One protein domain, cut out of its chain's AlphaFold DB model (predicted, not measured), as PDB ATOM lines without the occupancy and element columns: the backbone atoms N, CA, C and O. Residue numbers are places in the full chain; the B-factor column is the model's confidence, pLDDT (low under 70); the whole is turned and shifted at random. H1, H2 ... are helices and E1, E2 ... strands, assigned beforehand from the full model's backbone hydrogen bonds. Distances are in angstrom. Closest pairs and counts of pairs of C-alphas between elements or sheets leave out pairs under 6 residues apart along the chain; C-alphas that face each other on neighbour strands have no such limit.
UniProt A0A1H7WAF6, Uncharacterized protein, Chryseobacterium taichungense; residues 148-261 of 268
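Overview. This is residues 148 to 261 of the 268 residues of an uncharacterized protein of Chryseobacterium taichungense (UniProt A0A1H7WAF6). Three short helices, H2, H3 and H4, cluster at one end, and a narrow antiparallel sheet of three strands reaches away from this cluster as an arm. The hairpin of E1 and E2 makes the arm's length, E3 runs beside the part of E2 nearer the helices, and the small helices H1 and H5 lie far out toward opposite ends of the model. The printed part has 114 residues with five named helices and three named strands, in the order H1 H2 E1 E2 H3 H4 E3 H5; the sheet order is E1 - E2 - E3, and the class is mixed, helices and strands. It is only just compact, close to loose, with a radius of gyration of the C-alphas of 15.7 A, and spans 47 by 35 by 24 A.

Arrangement. H1, residues 148 to 153, is close to but not clearly touching H2, residues 157 to 171; their closest C-alphas, Leu 153 and Tyr 159, are 6.5 A apart. E1, residues 183 to 190, and E2, residues 197 to 206, form an antiparallel hairpin at 142 degrees, with N 187 and O 200 2.9 A apart, within hydrogen-bond range. H3, residues 207 to 215, touches H2 at residues 166 to 170 alone, about perpendicular at 88 degrees; the closest C-alphas, Leu 166 and Tyr 208, are 4.7 A apart. H3 is on the sheet at a height of 8.0 A, over E2. H4, residues 229 to 239, forms a helical hairpin with H3, a shallow tilt of 18 degrees, opposite ways; the closest C-alphas, Val 211 and Ile 231, are 6.0 A apart. H4 touches H2 at residues 159 to 163 alone, about perpendicular at 89 degrees, closest at C-alphas Phe 163 and Val 235, 6.2 A, and only grazes the sheet. E3, residues 244 to 248, is antiparallel to E2 at 156 degrees, with N 245 and O 205 2.7 A apart. H5, residues 256 to 261, touches no helix and is not on the sheet. In H1 to H5 every O i to N i+4 pair is within hydrogen-bond range.

Along the chain. H1 begins at C-alpha 148 (-14.872, -25.673, 34.060). From first to last C-alpha H2 measures 20.9 A, E1 19.8 A, E2 27.4 A, H3 12.4 A, H4 15.3 A and E3 12.9 A. E2 ends at C-alpha 206 (-0.515, -19.991, 57.186), and H5 ends at C-alpha 261 (0.821, 10.955, 41.141).

Size, cuts and confidence. The two C-alphas farthest apart, Gln 157 and Glu 261, are 47.9 A apart. The printed part has no cut. The links H2 to E1 and H3 to H4 are long. Mean pLDDT of the printed part is 76.2; it is under 70 at residues 172 to 181, 192, 216 to 225, 250 to 255 and 261.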
ATOM      1  N   ASN A 148     -14.012 -24.500  33.891       84.38
ATOM      2  CA  ASN A 148     -14.872 -25.673  34.060       84.38
ATOM      3  C   ASN A 148     -14.435 -26.561  35.231       84.38
ATOM      4  O   ASN A 148     -15.280 -27.144  35.911       84.38
ATOM      5  N   GLU A 149     -13.130 -26.679  35.470       84.56
ATOM      6  CA  GLU A 149     -12.601 -27.428  36.609       84.56
ATOM      7  C   GLU A 149     -12.892 -26.717  37.917       84.56
ATOM      8  O   GLU A 149     -13.377 -27.364  38.845       84.56
ATOM      9  N   LEU A 150     -12.698 -25.397  37.970       85.12
ATOM     10  CA  LEU A 150     -13.134 -24.577  39.095       85.12
ATOM     11  C   LEU A 150     -14.620 -24.845  39.371       85.12
ATOM     12  O   LEU A 150     -14.962 -25.327  40.449       85.12
ATOM     13  N   LEU A 151     -15.501 -24.691  38.382       82.56
ATOM     14  CA  LEU A 151     -16.939 -24.959  38.541       82.56
ATOM     15  C   LEU A 151     -17.254 -26.395  38.998       82.56
ATOM     16  O   LEU A 151     -18.230 -26.628  39.713       82.56
ATOM     17  N   SER A 152     -16.445 -27.380  38.601       85.31
ATOM     18  CA  SER A 152     -16.615 -28.769  39.037       85.31
ATOM     19  C   SER A 152     -16.263 -28.973  40.514       85.31
ATOM     20  O   SER A 152     -16.960 -29.717  41.209       85.31
ATOM     21  N   LEU A 153     -15.257 -28.255  41.020       83.62
ATOM     22  CA  LEU A 153     -14.839 -28.290  42.423       83.62
ATOM     23  C   LEU A 153     -15.916 -27.747  43.360       83.62
ATOM     24  O   LEU A 153     -15.954 -28.112  44.533       83.62
ATOM     25  N   GLU A 154     -16.861 -26.960  42.841       80.38
ATOM     26  CA  GLU A 154     -18.012 -26.504  43.623       80.38
ATOM     27  C   GLU A 154     -18.969 -27.610  44.031       80.38
ATOM     28  O   GLU A 154     -19.780 -27.438  44.940       80.38
ATOM     29  N   LYS A 155     -18.866 -28.758  43.370       83.88
ATOM     30  CA  LYS A 155     -19.670 -29.942  43.657       83.88
ATOM     31  C   LYS A 155     -18.855 -31.027  44.355       83.88
ATOM     32  O   LYS A 155     -19.444 -31.985  44.857       83.88
ATOM     33  N   ASP A 156     -17.532 -30.880  44.408       87.12
ATOM     34  CA  ASP A 156     -16.630 -31.825  45.054       87.12
ATOM     35  C   ASP A 156     -16.707 -31.677  46.582       87.12
ATOM     36  O   ASP A 156     -16.215 -30.717  47.179       87.12
ATOM     37  N   GLN A 157     -17.338 -32.656  47.231       88.00
ATOM     38  CA  GLN A 157     -17.515 -32.674  48.684       88.00
ATOM     39  C   GLN A 157     -16.187 -32.700  49.445       88.00
ATOM     40  O   GLN A 157     -16.089 -32.105  50.520       88.00
ATOM     41  N   HIS A 158     -15.172 -33.371  48.901       89.25
ATOM     42  CA  HIS A 158     -13.872 -33.494  49.548       89.25
ATOM     43  C   HIS A 158     -13.156 -32.147  49.549       89.25
ATOM     44  O   HIS A 158     -12.804 -31.640  50.616       89.25
ATOM     45  N   TYR A 159     -13.071 -31.498  48.387       87.88
ATOM     46  CA  TYR A 159     -12.531 -30.142  48.263       87.88
ATOM     47  C   TYR A 159     -13.252 -29.145  49.187       87.88
ATOM     48  O   TYR A 159     -12.616 -28.412  49.949       87.88
ATOM     49  N   LEU A 160     -14.591 -29.167  49.190       86.19
ATOM     50  CA  LEU A 160     -15.407 -28.300  50.040       86.19
ATOM     51  C   LEU A 160     -15.174 -28.534  51.537       86.19
ATOM     52  O   LEU A 160     -15.266 -27.588  52.322       86.19
ATOM     53  N   SER A 161     -14.905 -29.771  51.955       88.56
ATOM     54  CA  SER A 161     -14.649 -30.095  53.362       88.56
ATOM     55  C   SER A 161     -13.341 -29.472  53.858       88.56
ATOM     56  O   SER A 161     -13.329 -28.822  54.904       88.56
ATOM     57  N   ILE A 162     -12.277 -29.561  53.054       87.88
ATOM     58  CA  ILE A 162     -10.966 -28.976  53.357       87.88
ATOM     59  C   ILE A 162     -11.053 -27.450  53.340       87.88
ATOM     60  O   ILE A 162     -10.564 -26.776  54.247       87.88
ATOM     61  N   PHE A 163     -11.740 -26.891  52.345       87.69
ATOM     62  CA  PHE A 163     -11.982 -25.458  52.279       87.69
ATOM     63  C   PHE A 163     -12.733 -24.953  53.524       87.69
ATOM     64  O   PHE A 163     -12.307 -23.988  54.154       87.69
ATOM     65  N   LYS A 164     -13.801 -25.636  53.957       84.62
ATOM     66  CA  LYS A 164     -14.529 -25.289  55.193       84.62
ATOM     67  C   LYS A 164     -13.649 -25.365  56.437       84.62
ATOM     68  O   LYS A 164     -13.799 -24.519  57.319       84.62
ATOM     69  N   GLN A 165     -12.750 -26.344  56.509       85.94
ATOM     70  CA  GLN A 165     -11.791 -26.455  57.602       85.94
ATOM     71  C   GLN A 165     -10.890 -25.213  57.660       85.94
ATOM     72  O   GLN A 165     -10.852 -24.551  58.698       85.94
ATOM     73  N   LEU A 166     -10.285 -24.820  56.537       85.88
ATOM     74  CA  LEU A 166      -9.483 -23.594  56.426       85.88
ATOM     75  C   LEU A 166     -10.282 -22.344  56.841       85.88
ATOM     76  O   LEU A 166      -9.807 -21.525  57.626       85.88
ATOM     77  N   CYS A 167     -11.534 -22.227  56.395       80.75
ATOM     78  CA  CYS A 167     -12.431 -21.137  56.789       80.75
ATOM     79  C   CYS A 167     -12.729 -21.122  58.297       80.75
ATOM     80  O   CYS A 167     -12.878 -20.055  58.896       80.75
ATOM     81  N   SER A 168     -12.873 -22.292  58.919       80.06
ATOM     82  CA  SER A 168     -13.142 -22.410  60.355       80.06
ATOM     83  C   SER A 168     -11.923 -22.041  61.204       80.06
ATOM     84  O   SER A 168     -12.072 -21.332  62.201       80.06
ATOM     85  N   GLU A 169     -10.725 -22.432  60.759       79.00
ATOM     86  CA  GLU A 169      -9.445 -22.076  61.379       79.00
ATOM     87  C   GLU A 169      -9.217 -20.559  61.319       79.00
ATOM     88  O   GLU A 169      -8.865 -19.947  62.327       79.00
ATOM     89  N   ALA A 170      -9.552 -19.921  60.192       76.31
ATOM     90  CA  ALA A 170      -9.472 -18.468  60.044       76.31
ATOM     91  C   ALA A 170     -10.392 -17.690  61.010       76.31
ATOM     92  O   ALA A 170     -10.058 -16.578  61.416       76.31
ATOM     93  N   LYS A 171     -11.547 -18.252  61.401       70.62
ATOM     94  CA  LYS A 171     -12.507 -17.596  62.316       70.62
ATOM     95  C   LYS A 171     -12.090 -17.653  63.783       70.62
ATOM     96  O   LYS A 171     -12.481 -16.783  64.556       70.62
ATOM     97  N   ASN A 172     -11.332 -18.673  64.174       68.69
ATOM     98  CA  ASN A 172     -10.885 -18.883  65.548       68.69
ATOM     99  C   ASN A 172      -9.357 -19.028  65.584       68.69
ATOM    100  O   ASN A 172      -8.856 -20.126  65.825       68.69
ATOM    101  N   PRO A 173      -8.598 -17.926  65.439       61.00
ATOM    102  CA  PRO A 173      -7.133 -17.961  65.365       61.00
ATOM    103  C   PRO A 173      -6.442 -18.371  66.682       61.00
ATOM    104  O   PRO A 173      -5.220 -18.349  66.770       61.00
ATOM    105  N   LYS A 174      -7.196 -18.758  67.722       53.88
ATOM    106  CA  LYS A 174      -6.721 -18.980  69.101       53.88
ATOM    107  C   LYS A 174      -5.652 -20.075  69.261       53.88
ATOM    108  O   LYS A 174      -5.083 -20.167  70.341       53.88
ATOM    109  N   ASN A 175      -5.378 -20.869  68.223       48.09
ATOM    110  CA  ASN A 175      -4.440 -21.999  68.257       48.09
ATOM    111  C   ASN A 175      -3.239 -21.855  67.313       48.09
ATOM    112  O   ASN A 175      -2.510 -22.822  67.115       48.09
ATOM    113  N   LEU A 176      -3.045 -20.694  66.694       54.12
ATOM    114  CA  LEU A 176      -2.044 -20.541  65.648       54.12
ATOM    115  C   LEU A 176      -0.975 -19.580  66.140       54.12
ATOM    116  O   LEU A 176      -1.173 -18.368  66.158       54.12
ATOM    117  N   GLU A 177       0.137 -20.154  66.604       53.44
ATOM    118  CA  GLU A 177       1.379 -19.411  66.801       53.44
ATOM    119  C   GLU A 177       1.629 -18.594  65.528       53.44
ATOM    120  O   GLU A 177       1.696 -19.159  64.433       53.44
ATOM    121  N   GLU A 178       1.690 -17.265  65.659       56.59
ATOM    122  CA  GLU A 178       2.025 -16.383  64.546       56.59
ATOM    123  C   GLU A 178       3.366 -16.846  63.977       56.59
ATOM    124  O   GLU A 178       4.416 -16.684  64.603       56.59
ATOM    125  N   ILE A 179       3.331 -17.469  62.798       63.53
ATOM    126  CA  ILE A 179       4.553 -17.762  62.061       63.53
ATOM    127  C   ILE A 179       5.166 -16.392  61.770       63.53
ATOM    128  O   ILE A 179       4.501 -15.562  61.141       63.53
ATOM    129  N   PRO A 180       6.389 -16.105  62.252       60.38
ATOM    130  CA  PRO A 180       7.011 -14.821  61.991       60.38
ATOM    131  C   PRO A 180       7.072 -14.623  60.481       60.38
ATOM    132  O   PRO A 180       7.458 -15.540  59.757       60.38
ATOM    133  N   SER A 181       6.669 -13.438  60.019       64.81
ATOM    134  CA  SER A 181       6.668 -13.094  58.598       64.81
ATOM    135  C   SER A 181       8.091 -13.197  58.043       64.81
ATOM    136  O   SER A 181       8.915 -12.296  58.206       64.81
ATOM    137  N   GLN A 182       8.398 -14.346  57.445       79.44
ATOM    138  CA  GLN A 182       9.673 -14.637  56.808       79.44
ATOM    139  C   GLN A 182       9.513 -14.488  55.303       79.44
ATOM    140  O   GLN A 182       8.517 -14.927  54.725       79.44
ATOM    141  N   ILE A 183      10.499 -13.850  54.675       81.31
ATOM    142  CA  ILE A 183      10.535 -13.698  53.224       81.31
ATOM    143  C   ILE A 183      10.870 -15.063  52.623       81.31
ATOM    144  O   ILE A 183      11.927 -15.616  52.910       81.31
ATOM    145  N   CYS A 184       9.973 -15.591  51.796       83.12
ATOM    146  CA  CYS A 184      10.122 -16.887  51.124       83.12
ATOM    147  C   CYS A 184      10.413 -16.762  49.628       83.12
ATOM    148  O   CYS A 184      10.586 -17.765  48.948       83.12
ATOM    149  N   GLY A 185      10.441 -15.540  49.097       83.75
ATOM    150  CA  GLY A 185      10.754 -15.302  47.697       83.75
ATOM    151  C   GLY A 185      10.410 -13.890  47.267       83.75
ATOM    152  O   GLY A 185      10.114 -13.016  48.085       83.75
ATOM    153  N   SER A 186      10.417 -13.676  45.959       82.19
ATOM    154  CA  SER A 186       9.945 -12.441  45.350       82.19
ATOM    155  C   SER A 186       9.154 -12.743  44.082       82.19
ATOM    156  O   SER A 186       9.276 -13.822  43.504       82.19
ATOM    157  N   GLU A 187       8.287 -11.827  43.680       80.50
ATOM    158  CA  GLU A 187       7.685 -11.836  42.351       80.50
ATOM    159  C   GLU A 187       7.781 -10.470  41.702       80.50
ATOM    160  O   GLU A 187       7.720  -9.429  42.363       80.50
ATOM    161  N   GLU A 188       7.899 -10.506  40.383       81.19
ATOM    162  CA  GLU A 188       7.726  -9.342  39.541       81.19
ATOM    163  C   GLU A 188       6.232  -9.116  39.317       81.19
ATOM    164  O   GLU A 188       5.492 -10.012  38.910       81.19
ATOM    165  N   GLY A 189       5.780  -7.903  39.604       74.69
ATOM    166  CA  GLY A 189       4.424  -7.453  39.343       74.69
ATOM    167  C   GLY A 189       4.439  -6.160  38.548       74.69
ATOM    168  O   GLY A 189       5.410  -5.406  38.573       74.69
ATOM    169  N   ASN A 190       3.333  -5.873  37.870       76.69
ATOM    170  CA  ASN A 190       3.104  -4.563  37.271       76.69
ATOM    171  C   ASN A 190       2.139  -3.786  38.151       76.69
ATOM    172  O   ASN A 190       1.119  -4.309  38.606       76.69
ATOM    173  N   CYS A 191       2.451  -2.522  38.404       74.44
ATOM    174  CA  CYS A 191       1.552  -1.690  39.176       74.44
ATOM    175  C   CYS A 191       0.236  -1.502  38.445       74.44
ATOM    176  O   CYS A 191       0.214  -1.047  37.300       74.44
ATOM    177  N   LYS A 192      -0.862  -1.715  39.165       69.69
ATOM    178  CA  LYS A 192      -2.209  -1.451  38.665       69.69
ATOM    179  C   LYS A 192      -2.390  -0.013  38.175       69.69
ATOM    180  O   LYS A 192      -3.151   0.217  37.244       69.69
ATOM    181  N   TRP A 193      -1.715   0.943  38.816       70.00
ATOM    182  CA  TRP A 193      -1.869   2.357  38.495       70.00
ATOM    183  C   TRP A 193      -0.788   2.887  37.552       70.00
ATOM    184  O   TRP A 193      -1.092   3.524  36.551       70.00
ATOM    185  N   CYS A 194       0.479   2.605  37.871       71.81
ATOM    186  CA  CYS A 194       1.622   3.186  37.170       71.81
ATOM    187  C   CYS A 194       2.068   2.379  35.944       71.81
ATOM    188  O   CYS A 194       2.890   2.860  35.172       71.81
ATOM    189  N   GLY A 195       1.616   1.128  35.801       73.12
ATOM    190  CA  GLY A 195       2.090   0.190  34.778       73.12
ATOM    191  C   GLY A 195       3.552  -0.251  34.928       73.12
ATOM    192  O   GLY A 195       3.932  -1.250  34.330       73.12
ATOM    193  N   ASN A 196       4.365   0.440  35.735       78.69
ATOM    194  CA  ASN A 196       5.764   0.078  35.942       78.69
ATOM    195  C   ASN A 196       5.879  -1.270  36.655       78.69
ATOM    196  O   ASN A 196       5.114  -1.566  37.584       78.69
ATOM    197  N   SER A 197       6.891  -2.031  36.244       78.75
ATOM    198  CA  SER A 197       7.293  -3.252  36.919       78.75
ATOM    199  C   SER A 197       7.901  -2.937  38.285       78.75
ATOM    200  O   SER A 197       8.570  -1.919  38.490       78.75
ATOM    201  N   PHE A 198       7.643  -3.811  39.246       80.12
ATOM    202  CA  PHE A 198       8.243  -3.767  40.566       80.12
ATOM    203  C   PHE A 198       8.430  -5.185  41.090       80.12
ATOM    204  O   PHE A 198       7.668  -6.089  40.763       80.12
ATOM    205  N   VAL A 199       9.446  -5.355  41.926       80.62
ATOM    206  CA  VAL A 199       9.672  -6.606  42.646       80.62
ATOM    207  C   VAL A 199       9.030  -6.476  44.019       80.62
ATOM    208  O   VAL A 199       9.256  -5.491  44.731       80.62
ATOM    209  N   GLN A 200       8.224  -7.459  44.397       80.31
ATOM    210  CA  GLN A 200       7.621  -7.546  45.719       80.31
ATOM    211  C   GLN A 200       8.013  -8.838  46.422       80.31
ATOM    212  O   GLN A 200       8.038  -9.911  45.826       80.31
ATOM    213  N   ASN A 201       8.321  -8.709  47.710       81.12
ATOM    214  CA  ASN A 201       8.653  -9.841  48.561       81.12
ATOM    215  C   ASN A 201       7.407 -10.686  48.817       81.12
ATOM    216  O   ASN A 201       6.345 -10.147  49.140       81.12
ATOM    217  N   LYS A 202       7.577 -12.001  48.738       83.38
ATOM    218  CA  LYS A 202       6.615 -12.991  49.211       83.38
ATOM    219  C   LYS A 202       6.913 -13.326  50.659       83.38
ATOM    220  O   LYS A 202       8.078 -13.440  51.042       83.38
ATOM    221  N   TYR A 203       5.866 -13.527  51.436       83.12
ATOM    222  CA  TYR A 203       5.941 -13.835  52.852       83.12
ATOM    223  C   TYR A 203       5.286 -15.180  53.137       83.12
ATOM    224  O   TYR A 203       4.260 -15.527  52.545       83.12
ATOM    225  N   LEU A 204       5.875 -15.930  54.065       84.31
ATOM    226  CA  LEU A 204       5.249 -17.126  54.611       84.31
ATOM    227  C   LEU A 204       4.023 -16.724  55.425       84.31
ATOM    228  O   LEU A 204       4.124 -15.962  56.388       84.31
ATOM    229  N   LYS A 205       2.866 -17.261  55.044       84.75
ATOM    230  CA  LYS A 205       1.612 -17.136  55.786       84.75
ATOM    231  C   LYS A 205       0.965 -18.505  55.950       84.75
ATOM    232  O   LYS A 205       1.026 -19.314  55.029       84.75
ATOM    233  N   PRO A 206       0.295 -18.787  57.070       86.00
ATOM    234  CA  PRO A 206      -0.515 -19.991  57.186       86.00
ATOM    235  C   PRO A 206      -1.570 -20.101  56.071       86.00
ATOM    236  O   PRO A 206      -2.156 -19.094  55.666       86.00
ATOM    237  N   SER A 207      -1.861 -21.318  55.600       85.56
ATOM    238  CA  SER A 207      -2.786 -21.547  54.474       85.56
ATOM    239  C   SER A 207      -4.180 -20.959  54.712       85.56
ATOM    240  O   SER A 207      -4.763 -20.381  53.797       85.56
ATOM    241  N   TYR A 208      -4.709 -21.037  55.939       83.88
ATOM    242  CA  TYR A 208      -6.013 -20.442  56.265       83.88
ATOM    243  C   TYR A 208      -5.992 -18.913  56.129       83.88
ATOM    244  O   TYR A 208      -6.982 -18.321  55.704       83.88
ATOM    245  N   GLN A 209      -4.865 -18.272  56.458       83.62
ATOM    246  CA  GLN A 209      -4.704 -16.825  56.371       83.62
ATOM    247  C   GLN A 209      -4.536 -16.393  54.916       83.62
ATOM    248  O   GLN A 209      -5.169 -15.432  54.498       83.62
ATOM    249  N   ALA A 210      -3.768 -17.142  54.122       84.62
ATOM    250  CA  ALA A 210      -3.653 -16.922  52.681       84.62
ATOM    251  C   ALA A 210      -5.016 -17.009  51.970       84.62
ATOM    252  O   ALA A 210      -5.351 -16.147  51.159       84.62
ATOM    253  N   VAL A 211      -5.838 -18.007  52.315       84.00
ATOM    254  CA  VAL A 211      -7.212 -18.136  51.799       84.00
ATOM    255  C   VAL A 211      -8.100 -16.980  52.272       84.00
ATOM    256  O   VAL A 211      -8.869 -16.433  51.480       84.00
ATOM    257  N   ALA A 212      -7.993 -16.580  53.541       79.06
ATOM    258  CA  ALA A 212      -8.763 -15.468  54.092       79.06
ATOM    259  C   ALA A 212      -8.402 -14.114  53.452       79.06
ATOM    260  O   ALA A 212      -9.304 -13.311  53.214       79.06
ATOM    261  N   ASP A 213      -7.124 -13.878  53.149       79.75
ATOM    262  CA  ASP A 213      -6.635 -12.677  52.463       79.75
ATOM    263  C   ASP A 213      -7.079 -12.650  50.987       79.75
ATOM    264  O   ASP A 213      -7.411 -11.589  50.458       79.75
ATOM    265  N   GLU A 214      -7.122 -13.811  50.320       79.69
ATOM    266  CA  GLU A 214      -7.496 -13.915  48.904       79.69
ATOM    267  C   GLU A 214      -8.988 -13.669  48.671       79.69
ATOM    268  O   GLU A 214      -9.360 -12.928  47.761       79.69
ATOM    269  N   ILE A 215      -9.836 -14.271  49.506       77.00
ATOM    270  CA  ILE A 215     -11.294 -14.123  49.431       77.00
ATOM    271  C   ILE A 215     -11.723 -12.810  50.089       77.00
ATOM    272  O   ILE A 215     -12.674 -12.162  49.665       77.00
ATOM    273  N   GLY A 216     -11.020 -12.395  51.139       68.25
ATOM    274  CA  GLY A 216     -11.491 -11.402  52.086       68.25
ATOM    275  C   GLY A 216     -12.482 -12.028  53.070       68.25
ATOM    276  O   GLY A 216     -13.482 -12.640  52.690       68.25
ATOM    277  N   ILE A 217     -12.254 -11.799  54.368       59.25
ATOM    278  CA  ILE A 217     -13.068 -12.340  55.476       59.25
ATOM    279  C   ILE A 217     -14.577 -12.099  55.267       59.25
ATOM    280  O   ILE A 217     -15.397 -12.913  55.677       59.25
ATOM    281  N   ARG A 218     -14.962 -11.003  54.597       45.69
ATOM    282  CA  ARG A 218     -16.366 -10.640  54.336       45.69
ATOM    283  C   ARG A 218     -17.014 -11.394  53.165       45.69
ATOM    284  O   ARG A 218     -18.208 -11.662  53.242       45.69
ATOM    285  N   PHE A 219     -16.268 -11.758  52.120       54.50
ATOM    286  CA  PHE A 219     -16.818 -12.438  50.930       54.50
ATOM    287  C   PHE A 219     -16.885 -13.959  51.078       54.50
ATOM    288  O   PHE A 219     -17.634 -14.621  50.363       54.50
ATOM    289  N   MET A 220     -16.211 -14.508  52.092       53.81
ATOM    290  CA  MET A 220     -16.309 -15.920  52.480       53.81
ATOM    291  C   MET A 220     -17.758 -16.361  52.793       53.81
ATOM    292  O   MET A 220     -18.050 -17.552  52.854       53.81
ATOM    293  N   PHE A 221     -18.674 -15.402  52.971       47.34
ATOM    294  CA  PHE A 221     -20.082 -15.618  53.303       47.34
ATOM    295  C   PHE A 221     -21.059 -15.370  52.142       47.34
ATOM    296  O   PHE A 221     -22.211 -15.790  52.238       47.34
ATOM    297  N   THR A 222     -20.641 -14.693  51.064       48.56
ATOM    298  CA  THR A 222     -21.546 -14.251  49.983       48.56
ATOM    299  C   THR A 222     -21.489 -15.124  48.731       48.56
ATOM    300  O   THR A 222     -22.395 -15.033  47.911       48.56
ATOM    301  N   GLY A 223     -20.487 -16.001  48.605       51.19
ATOM    302  CA  GLY A 223     -20.395 -16.975  47.509       51.19
ATOM    303  C   GLY A 223     -19.763 -16.451  46.216       51.19
ATOM    304  O   GLY A 223     -19.705 -17.199  45.248       51.19
ATOM    305  N   ASP A 224     -19.227 -15.227  46.215       52.16
ATOM    306  CA  ASP A 224     -18.479 -14.663  45.086       52.16
ATOM    307  C   ASP A 224     -16.970 -14.692  45.375       52.16
ATOM    308  O   ASP A 224     -16.533 -14.355  46.475       52.16
ATOM    309  N   GLY A 225     -16.162 -15.094  44.386       59.66
ATOM    310  CA  GLY A 225     -14.693 -15.021  44.452       59.66
ATOM    311  C   GLY A 225     -13.993 -16.113  45.271       59.66
ATOM    312  O   GLY A 225     -12.783 -16.044  45.461       59.66
ATOM    313  N   TRP A 226     -14.717 -17.134  45.736       70.25
ATOM    314  CA  TRP A 226     -14.141 -18.237  46.517       70.25
ATOM    315  C   TRP A 226     -13.495 -19.338  45.659       70.25
ATOM    316  O   TRP A 226     -12.774 -20.186  46.178       70.25
ATOM    317  N   ASN A 227     -13.748 -19.337  44.353       72.94
ATOM    318  CA  ASN A 227     -13.278 -20.366  43.439       72.94
ATOM    319  C   ASN A 227     -12.292 -19.765  42.436       72.94
ATOM    320  O   ASN A 227     -12.639 -19.416  41.310       72.94
ATOM    321  N   SER A 228     -11.066 -19.549  42.906       83.38
ATOM    322  CA  SER A 228      -9.975 -18.981  42.116       83.38
ATOM    323  C   SER A 228      -8.817 -19.976  41.999       83.38
ATOM    324  O   SER A 228      -8.663 -20.839  42.872       83.38
ATOM    325  N   PRO A 229      -7.951 -19.838  40.978       83.94
ATOM    326  CA  PRO A 229      -6.734 -20.645  40.861       83.94
ATOM    327  C   PRO A 229      -5.865 -20.629  42.128       83.94
ATOM    328  O   PRO A 229      -5.317 -21.657  42.520       83.94
ATOM    329  N   ASN A 230      -5.788 -19.480  42.810       85.62
ATOM    330  CA  ASN A 230      -5.023 -19.334  44.050       85.62
ATOM    331  C   ASN A 230      -5.631 -20.151  45.194       85.62
ATOM    332  O   ASN A 230      -4.914 -20.848  45.907       85.62
ATOM    333  N   ILE A 231      -6.956 -20.109  45.352       86.62
ATOM    334  CA  ILE A 231      -7.649 -20.850  46.414       86.62
ATOM    335  C   ILE A 231      -7.551 -22.351  46.157       86.62
ATOM    336  O   ILE A 231      -7.254 -23.104  47.084       86.62
ATOM    337  N   TYR A 232      -7.707 -22.773  44.898       87.94
ATOM    338  CA  TYR A 232      -7.479 -24.158  44.501       87.94
ATOM    339  C   TYR A 232      -6.086 -24.638  44.912       87.94
ATOM    340  O   TYR A 232      -5.969 -25.676  45.568       87.94
ATOM    341  N   LYS A 233      -5.046 -23.856  44.589       87.56
ATOM    342  CA  LYS A 233      -3.669 -24.158  44.983       87.56
ATOM    343  C   LYS A 233      -3.553 -24.324  46.500       87.56
ATOM    344  O   LYS A 233      -3.103 -25.369  46.957       87.56
ATOM    345  N   TYR A 234      -4.029 -23.357  47.285       87.88
ATOM    346  CA  TYR A 234      -3.914 -23.406  48.747       87.88
ATOM    347  C   TYR A 234      -4.643 -24.602  49.372       87.88
ATOM    348  O   TYR A 234      -4.129 -25.212  50.309       87.88
ATOM    349  N   VAL A 235      -5.822 -24.961  48.856       88.00
ATOM    350  CA  VAL A 235      -6.574 -26.132  49.329       88.00
ATOM    351  C   VAL A 235      -5.836 -27.425  48.981       88.00
ATOM    352  O   VAL A 235      -5.723 -28.303  49.836       88.00
ATOM    353  N   LYS A 236      -5.285 -27.538  47.766       88.31
ATOM    354  CA  LYS A 236      -4.500 -28.708  47.343       88.31
ATOM    355  C   LYS A 236      -3.194 -28.860  48.106       88.31
ATOM    356  O   LYS A 236      -2.829 -29.974  48.474       88.31
ATOM    357  N   ASP A 237      -2.515 -27.764  48.392       85.31
ATOM    358  CA  ASP A 237      -1.293 -27.784  49.187       85.31
ATOM    359  C   ASP A 237      -1.611 -28.179  50.637       85.31
ATOM    360  O   ASP A 237      -0.941 -29.039  51.212       85.31
ATOM    361  N   TYR A 238      -2.710 -27.670  51.199       86.00
ATOM    362  CA  TYR A 238      -3.176 -28.066  52.528       86.00
ATOM    363  C   TYR A 238      -3.586 -29.544  52.610       86.00
ATOM    364  O   TYR A 238      -3.305 -30.191  53.625       86.00
ATOM    365  N   GLU A 239      -4.214 -30.079  51.555       86.44
ATOM    366  CA  GLU A 239      -4.542 -31.504  51.394       86.44
ATOM    367  C   GLU A 239      -3.279 -32.379  51.434       86.44
ATOM    368  O   GLU A 239      -3.273 -33.426  52.076       86.44
ATOM    369  N   LYS A 240      -2.180 -31.915  50.825       85.38
ATOM    370  CA  LYS A 240      -0.864 -32.578  50.844       85.38
ATOM    371  C   LYS A 240      -0.091 -32.398  52.159       85.38
ATOM    372  O   LYS A 240       1.021 -32.903  52.281       85.38
ATOM    373  N   GLY A 241      -0.651 -31.683  53.138       77.69
ATOM    374  CA  GLY A 241      -0.018 -31.424  54.435       77.69
ATOM    375  C   GLY A 241       0.774 -30.114  54.521       77.69
ATOM    376  O   GLY A 241       1.314 -29.811  55.582       77.69
ATOM    377  N   ILE A 242       0.802 -29.294  53.468       81.06
ATOM    378  CA  ILE A 242       1.491 -27.998  53.458       81.06
ATOM    379  C   ILE A 242       0.597 -26.948  54.135       81.06
ATOM    380  O   ILE A 242      -0.386 -26.451  53.579       81.06
ATOM    381  N   LYS A 243       0.927 -26.612  55.385       82.00
ATOM    382  CA  LYS A 243       0.142 -25.681  56.218       82.00
ATOM    383  C   LYS A 243       0.564 -24.214  56.086       82.00
ATOM    384  O   LYS A 243      -0.095 -23.347  56.658       82.00
ATOM    385  N   VAL A 244       1.631 -23.936  55.337       84.44
ATOM    386  CA  VAL A 244       2.210 -22.598  55.154       84.44
ATOM    387  C   VAL A 244       2.377 -22.320  53.665       84.44
ATOM    388  O   VAL A 244       2.869 -23.159  52.923       84.44
ATOM    389  N   GLN A 245       1.957 -21.138  53.237       85.56
ATOM    390  CA  GLN A 245       1.934 -20.675  51.859       85.56
ATOM    391  C   GLN A 245       2.880 -19.493  51.691       85.56
ATOM    392  O   GLN A 245       2.935 -18.604  52.539       85.56
ATOM    393  N   CYS A 246       3.593 -19.461  50.570       83.31
ATOM    394  CA  CYS A 246       4.409 -18.319  50.182       83.31
ATOM    395  C   CYS A 246       3.564 -17.368  49.327       83.31
ATOM    396  O   CYS A 246       3.300 -17.653  48.157       83.31
ATOM    397  N   VAL A 247       3.101 -16.265  49.920       84.12
ATOM    398  CA  VAL A 247       2.125 -15.361  49.292       84.12
ATOM    399  C   VAL A 247       2.585 -13.917  49.320       84.12
ATOM    400  O   VAL A 247       3.373 -13.507  50.169       84.12
ATOM    401  N   THR A 248       2.056 -13.126  48.399       81.81
ATOM    402  CA  THR A 248       2.422 -11.722  48.263       81.81
ATOM    403  C   THR A 248       1.317 -10.816  48.765       81.81
ATOM    404  O   THR A 248       0.137 -11.050  48.502       81.81
ATOM    405  N   ASP A 249       1.691  -9.737  49.445       73.25
ATOM    406  CA  ASP A 249       0.733  -8.690  49.782       73.25
ATOM    407  C   ASP A 249       0.393  -7.904  48.513       73.25
ATOM    408  O   ASP A 249       1.277  -7.347  47.862       73.25
ATOM    409  N   LYS A 250      -0.894  -7.852  48.151       66.62
ATOM    410  CA  LYS A 250      -1.390  -7.150  46.956       66.62
ATOM    411  C   LYS A 250      -1.182  -5.637  47.100       66.62
ATOM    412  O   LYS A 250      -2.081  -4.913  47.522       66.62
ATOM    413  N   LYS A 251       0.008  -5.135  46.762       65.00
ATOM    414  CA  LYS A 251       0.293  -3.695  46.750       65.00
ATOM    415  C   LYS A 251      -0.383  -3.040  45.549       65.00
ATOM    416  O   LYS A 251      -0.104  -3.378  44.403       65.00
ATOM    417  N   GLU A 252      -1.241  -2.056  45.805       61.84
ATOM    418  CA  GLU A 252      -1.872  -1.265  44.737       61.84
ATOM    419  C   GLU A 252      -0.888  -0.287  44.071       61.84
ATOM    420  O   GLU A 252      -1.033   0.033  42.889       61.84
ATOM    421  N   PHE A 253       0.147   0.139  44.805       64.25
ATOM    422  CA  PHE A 253       1.144   1.108  44.350       64.25
ATOM    423  C   PHE A 253       2.559   0.517  44.359       64.25
ATOM    424  O   PHE A 253       3.037   0.013  45.374       64.25
ATOM    425  N   CYS A 254       3.248   0.653  43.223       69.06
ATOM    426  CA  CYS A 254       4.648   0.265  43.002       69.06
ATOM    427  C   CYS A 254       5.645   1.131  43.794       69.06
ATOM    428  O   CYS A 254       6.767   0.716  44.063       69.06
ATOM    429  N   SER A 255       5.261   2.365  44.138       69.94
ATOM    430  CA  SER A 255       6.100   3.316  44.868       69.94
ATOM    431  C   SER A 255       5.270   4.460  45.457       69.94
ATOM    432  O   SER A 255       4.188   4.775  44.959       69.94
ATOM    433  N   LEU A 256       5.839   5.163  46.445       71.31
ATOM    434  CA  LEU A 256       5.291   6.424  46.967       71.31
ATOM    435  C   LEU A 256       5.134   7.494  45.876       71.31
ATOM    436  O   LEU A 256       4.294   8.381  46.000       71.31
ATOM    437  N   LYS A 257       5.954   7.442  44.819       72.62
ATOM    438  CA  LYS A 257       5.846   8.365  43.686       72.62
ATOM    439  C   LYS A 257       4.543   8.124  42.926       72.62
ATOM    440  O   LYS A 257       3.791   9.066  42.716       72.62
ATOM    441  N   CYS A 258       4.239   6.869  42.620       71.44
ATOM    442  CA  CYS A 258       3.018   6.510  41.903       71.44
ATOM    443  C   CYS A 258       1.759   6.697  42.747       71.44
ATOM    444  O   CYS A 258       0.725   7.102  42.233       71.44
ATOM    445  N   GLU A 259       1.852   6.477  44.058       74.12
ATOM    446  CA  GLU A 259       0.769   6.828  44.977       74.12
ATOM    447  C   GLU A 259       0.500   8.345  44.997       74.12
ATOM    448  O   GLU A 259      -0.654   8.775  45.027       74.12
ATOM    449  N   LYS A 260       1.552   9.173  44.961       72.25
ATOM    450  CA  LYS A 260       1.425  10.638  44.921       72.25
ATOM    451  C   LYS A 260       0.870  11.142  43.593       72.25
ATOM    452  O   LYS A 260       0.004  12.007  43.610       72.25
ATOM    453  N   GLU A 261       1.339  10.609  42.470       67.69
ATOM    454  CA  GLU A 261       0.821  10.955  41.141       67.69
ATOM    455  C   GLU A 261      -0.675  10.618  41.037       67.69
ATOM    456  O   GLU A 261      -1.465  11.473  40.649       67.69
TER     457      GLU A 261